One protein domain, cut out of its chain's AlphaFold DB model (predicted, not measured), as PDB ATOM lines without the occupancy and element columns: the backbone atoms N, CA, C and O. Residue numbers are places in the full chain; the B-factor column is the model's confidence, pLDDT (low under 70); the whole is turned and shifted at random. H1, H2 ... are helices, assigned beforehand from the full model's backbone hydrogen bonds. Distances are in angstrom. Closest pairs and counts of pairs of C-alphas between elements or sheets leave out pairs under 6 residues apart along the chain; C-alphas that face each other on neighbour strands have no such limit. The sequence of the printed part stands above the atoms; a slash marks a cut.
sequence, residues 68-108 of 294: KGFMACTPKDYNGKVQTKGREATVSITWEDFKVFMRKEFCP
ATOM      1  N   LYS A  68     340.627 146.442 264.777       72.88
ATOM      2  CA  LYS A  68     340.788 146.651 263.334       72.88
ATOM      3  C   LYS A  68     339.843 145.771 262.505       72.88
ATOM      4  O   LYS A  68     339.242 146.263 261.556       72.88
ATOM      5  N   GLY A  69     339.679 144.499 262.875       77.94
ATOM      6  CA  GLY A  69     338.749 143.583 262.206       77.94
ATOM      7  C   GLY A  69     337.282 143.972 262.398       77.94
ATOM      8  O   GLY A  69     336.501 143.895 261.459       77.94
ATOM      9  N   PHE A  70     336.914 144.454 263.586       74.25
ATOM     10  CA  PHE A  70     335.561 144.935 263.868       74.25
ATOM     11  C   PHE A  70     335.228 146.228 263.109       74.25
ATOM     12  O   PHE A  70     334.167 146.328 262.497       74.25
ATOM     13  N   MET A  71     336.142 147.204 263.101       75.31
ATOM     14  CA  MET A  71     335.934 148.471 262.388       75.31
ATOM     15  C   MET A  71     335.827 148.271 260.871       75.31
ATOM     16  O   MET A  71     335.080 148.996 260.215       75.31
ATOM     17  N   ALA A  72     336.491 147.247 260.322       74.12
ATOM     18  CA  ALA A  72     336.350 146.863 258.919       74.12
ATOM     19  C   ALA A  72     334.924 146.402 258.551       74.12
ATOM     20  O   ALA A  72     334.535 146.511 257.393       74.12
ATOM     21  N   CYS A  73     334.120 145.943 259.517       74.31
ATOM     22  CA  CYS A  73     332.723 145.561 259.286       74.31
ATOM     23  C   CYS A  73     331.755 146.756 259.232       74.31
ATOM     24  O   CYS A  73     330.563 146.560 259.002       74.31
ATOM     25  N   THR A  74     332.231 147.988 259.454       69.81
ATOM     26  CA  THR A  74     331.421 149.225 259.439       69.81
ATOM     27  C   THR A  74     330.065 149.109 260.163       69.81
ATOM     28  O   THR A  74     329.008 149.315 259.560       69.81
ATOM     29  N   PRO A  75     330.048 148.752 261.458       75.06
ATOM     30  CA  PRO A  75     328.801 148.535 262.180       75.06
ATOM     31  C   PRO A  75     328.019 149.846 262.346       75.06
ATOM     32  O   PRO A  75     328.458 150.773 263.032       75.06
ATOM     33  N   LYS A  76     326.837 149.914 261.719       72.44
ATOM     34  CA  LYS A  76     325.987 151.119 261.661       72.44
ATOM     35  C   LYS A  76     325.575 151.616 263.052       72.44
ATOM     36  O   LYS A  76     325.696 152.807 263.332       72.44
ATOM     37  N   ASP A  77     325.197 150.701 263.942       71.50
ATOM     38  CA  ASP A  77     324.698 151.045 265.282       71.50
ATOM     39  C   ASP A  77     325.807 151.543 266.226       71.50
ATOM     40  O   ASP A  77     325.564 152.332 267.140       71.50
ATOM     41  N   TYR A  78     327.053 151.122 265.988       72.75
ATOM     42  CA  TYR A  78     328.217 151.618 266.720       72.75
ATOM     43  C   TYR A  78     328.619 153.020 266.248       72.75
ATOM     44  O   TYR A  78     328.856 153.902 267.074       72.75
ATOM     45  N   ASN A  79     328.627 153.257 264.932       69.75
ATOM     46  CA  ASN A  79     329.013 154.547 264.354       69.75
ATOM     47  C   ASN A  79     328.106 155.699 264.816       69.75
ATOM     48  O   ASN A  79     328.616 156.772 265.139       69.75
ATOM     49  N   GLY A  80     326.792 155.475 264.932       74.00
ATOM     50  CA  GLY A  80     325.875 156.473 265.503       74.00
ATOM     51  C   GLY A  80     326.194 156.800 266.968       74.00
ATOM     52  O   GLY A  80     326.136 157.952 267.391       74.00
ATOM     53  N   LYS A  81     326.643 155.806 267.743       69.62
ATOM     54  CA  LYS A  81     326.999 155.981 269.158       69.62
ATOM     55  C   LYS A  81     328.306 156.756 269.338       69.62
ATOM     56  O   LYS A  81     328.382 157.619 270.211       69.62
ATOM     57  N   VAL A  82     329.295 156.511 268.474       71.38
ATOM     58  CA  VAL A  82     330.554 157.281 268.405       71.38
ATOM     59  C   VAL A  82     330.284 158.755 268.088       71.38
ATOM     60  O   VAL A  82     330.930 159.630 268.661       71.38
ATOM     61  N   GLN A  83     329.308 159.042 267.221       65.44
ATOM     62  CA  GLN A  83     328.891 160.416 266.920       65.44
ATOM     63  C   GLN A  83     328.258 161.100 268.142       65.44
ATOM     64  O   GLN A  83     328.562 162.256 268.408       65.44
ATOM     65  N   THR A  84     327.448 160.381 268.929       68.62
ATOM     66  CA  THR A  84     326.796 160.945 270.129       68.62
ATOM     67  C   THR A  84     327.700 161.082 271.360       68.62
ATOM     68  O   THR A  84     327.516 162.008 272.139       68.62
ATOM     69  N   LYS A  85     328.666 160.174 271.566       69.69
ATOM     70  CA  LYS A  85     329.573 160.191 272.733       69.69
ATOM     71  C   LYS A  85     330.875 160.963 272.498       69.69
ATOM     72  O   LYS A  85     331.612 161.199 273.449       69.69
ATOM     73  N   GLY A  86     331.160 161.335 271.251       70.94
ATOM     74  CA  GLY A  86     332.431 161.924 270.841       70.94
ATOM     75  C   GLY A  86     333.495 160.864 270.530       70.94
ATOM     76  O   GLY A  86     333.638 159.845 271.217       70.94
ATOM     77  N   ARG A  87     334.270 161.108 269.465       60.19
ATOM     78  CA  ARG A  87     335.344 160.205 269.013       60.19
ATOM     79  C   ARG A  87     336.425 160.010 270.080       60.19
ATOM     80  O   ARG A  87     336.827 158.874 270.307       60.19
ATOM     81  N   GLU A  88     336.843 161.070 270.771       58.78
ATOM     82  CA  GLU A  88     337.925 161.016 271.771       58.78
ATOM     83  C   GLU A  88     337.586 160.134 272.980       58.78
ATOM     84  O   GLU A  88     338.397 159.302 273.390       58.78
ATOM     85  N   ALA A  89     336.353 160.225 273.485       61.88
ATOM     86  CA  ALA A  89     335.874 159.391 274.587       61.88
ATOM     87  C   ALA A  89     335.776 157.903 274.214       61.88
ATOM     88  O   ALA A  89     335.821 157.045 275.092       61.88
ATOM     89  N   THR A  90     335.649 157.586 272.919       60.00
ATOM     90  CA  THR A  90     335.527 156.202 272.438       60.00
ATOM     91  C   THR A  90     336.879 155.587 272.059       60.00
ATOM     92  O   THR A  90     337.071 154.386 272.228       60.00
ATOM     93  N   VAL A  91     337.824 156.404 271.581       65.81
ATOM     94  CA  VAL A  91     339.201 155.988 271.248       65.81
ATOM     95  C   VAL A  91     340.044 155.745 272.507       65.81
ATOM     96  O   VAL A  91     340.960 154.931 272.475       65.81
ATOM     97  N   SER A  92     339.695 156.382 273.627       68.56
ATOM     98  CA  SER A  92     340.415 156.248 274.905       68.56
ATOM     99  C   SER A  92     340.037 154.996 275.715       68.56
ATOM    100  O   SER A  92     340.578 154.768 276.793       68.56
ATOM    101  N   ILE A  93     339.095 154.182 275.227       78.75
ATOM    102  CA  ILE A  93     338.615 152.979 275.915       78.75
ATOM    103  C   ILE A  93     339.554 151.811 275.598       78.75
ATOM    104  O   ILE A  93     339.879 151.565 274.434       78.75
ATOM    105  N   THR A  94     339.966 151.047 276.613       83.19
ATOM    106  CA  THR A  94     340.777 149.844 276.386       83.19
ATOM    107  C   THR A  94     339.996 148.802 275.577       83.19
ATOM    108  O   THR A  94     338.765 148.780 275.574       83.19
ATOM    109  N   TRP A  95     340.691 147.889 274.894       77.94
ATOM    110  CA  TRP A  95     340.023 146.822 274.138       77.94
ATOM    111  C   TRP A  95     339.130 145.927 275.023       77.94
ATOM    112  O   TRP A  95     338.083 145.455 274.574       77.94
ATOM    113  N   GLU A  96     339.503 145.712 276.286       80.50
ATOM    114  CA  GLU A  96     338.684 144.962 277.245       80.50
ATOM    115  C   GLU A  96     337.412 145.724 277.629       80.50
ATOM    116  O   GLU A  96     336.308 145.176 277.535       80.50
ATOM    117  N   ASP A  97     337.542 147.007 277.958       81.62
ATOM    118  CA  ASP A  97     336.409 147.866 278.306       81.62
ATOM    119  C   ASP A  97     335.478 148.086 277.108       81.62
ATOM    120  O   ASP A  97     334.253 148.084 277.249       81.62
ATOM    121  N   PHE A  98     336.037 148.167 275.899       81.38
ATOM    122  CA  PHE A  98     335.285 148.204 274.652       81.38
ATOM    123  C   PHE A  98     334.438 146.937 274.474       81.38
ATOM    124  O   PHE A  98     333.243 147.026 274.191       81.38
ATOM    125  N   LYS A  99     335.005 145.744 274.703       78.69
ATOM    126  CA  LYS A  99     334.249 144.478 274.647       78.69
ATOM    127  C   LYS A  99     333.143 144.415 275.702       78.69
ATOM    128  O   LYS A  99     332.081 143.842 275.445       78.69
ATOM    129  N   VAL A 100     333.366 144.970 276.894       81.62
ATOM    130  CA  VAL A 100     332.333 145.072 277.940       81.62
ATOM    131  C   VAL A 100     331.226 146.034 277.516       81.62
ATOM    132  O   VAL A 100     330.054 145.661 277.582       81.62
ATOM    133  N   PHE A 101     331.579 147.218 277.015       80.06
ATOM    134  CA  PHE A 101     330.637 148.207 276.489       80.06
ATOM    135  C   PHE A 101     329.783 147.628 275.358       80.06
ATOM    136  O   PHE A 101     328.555 147.696 275.418       80.06
ATOM    137  N   MET A 102     330.415 146.975 274.379       78.00
ATOM    138  CA  MET A 102     329.718 146.353 273.255       78.00
ATOM    139  C   MET A 102     328.745 145.269 273.717       78.00
ATOM    140  O   MET A 102     327.601 145.238 273.269       78.00
ATOM    141  N   ARG A 103     329.156 144.408 274.658       76.94
ATOM    142  CA  ARG A 103     328.250 143.402 275.226       76.94
ATOM    143  C   ARG A 103     327.101 144.043 275.995       76.94
ATOM    144  O   ARG A 103     325.968 143.628 275.819       76.94
ATOM    145  N   LYS A 104     327.356 145.060 276.815       77.06
ATOM    146  CA  LYS A 104     326.318 145.691 277.638       77.06
ATOM    147  C   LYS A 104     325.262 146.412 276.800       77.06
ATOM    148  O   LYS A 104     324.079 146.291 277.094       77.06
ATOM    149  N   GLU A 105     325.690 147.142 275.775       78.06
ATOM    150  CA  GLU A 105     324.806 147.975 274.956       78.06
ATOM    151  C   GLU A 105     324.114 147.210 273.829       78.06
ATOM    152  O   GLU A 105     322.953 147.475 273.539       78.06
ATOM    153  N   PHE A 106     324.820 146.280 273.181       75.81
ATOM    154  CA  PHE A 106     324.326 145.599 271.978       75.81
ATOM    155  C   PHE A 106     323.985 144.124 272.213       75.81
ATOM    156  O   PHE A 106     323.364 143.492 271.367       75.81
ATOM    157  N   CYS A 107     324.369 143.560 273.359       74.75
ATOM    158  CA  CYS A 107     324.046 142.189 273.747       74.75
ATOM    159  C   CYS A 107     323.518 142.154 275.193       74.75
ATOM    160  O   CYS A 107     324.128 141.523 276.068       74.75
ATOM    161  N   PRO A 108     322.403 142.852 275.482       77.25
ATOM    162  CA  PRO A 108     321.933 143.013 276.846       77.25
ATOM    163  C   PRO A 108     321.695 141.639 277.489       77.25
ATOM    164  O   PRO A 108     321.089 140.732 276.908       77.25
TER     165      PRO A 108
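AT A GLANCE: This is residues 68 to 108 of the 294 residues of a protein of Tanacetum cinerariifolium (UniProt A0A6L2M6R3). The longest helix, H4, makes one side of an open horseshoe of helices; H3 sits at the bend and H2 makes the other side, with the short H1 beyond the far end of H2. The chain winds through these four helices round a middle with few contacts, and no two helices touch. The printed part has 41 residues, with four named helices in the order H1, H2, H3, H4 and no named strand; the class is all helix. The whole is compact, with a radius of gyration of the C-alphas of 9.9 A, and rounded, spanning 21 by 20 by 20 A.

IN THESE COORDINATES: H4, residues 95 to 106, is 15.9 A long, from C-alpha 95 at (340.023, 146.822, 274.138) to C-alpha 106 at (324.326, 145.599, 271.978). H3 is residues 87 to 91. H2, residues 76 to 85, is 14.8 A long. H1, residues 68 to 72, begins with C-alpha 68 at (340.788, 146.651, 263.334).

HOW THE PARTS SIT: H4 is apart from H1 and from H2. H3 and H4 are only just apart, their closest C-alphas 8.3 A from each other. H2 and H3 are close but not clearly touching: their closest C-alphas, those of Val 82 and Thr 90, are 6.5 A apart, and their centres 10.6 A. H1 is apart from H2 and from H3. In H1, H3 and H4 every O i to N i+4 pair is within hydrogen-bond range; in H2, 5 of 6 are.

THE WHOLE: The C-alphas farthest apart, those of Glu 88 and Pro 108, are 24.6 A from each other. The printed part has no cut. The links H1 to H2, H2 to H3 and H3 to H4 are tight. The mean pLDDT of the printed part of this model is 73.3; residues 74, 79, 81, 83 to 85 and 87 to 92 are under 70.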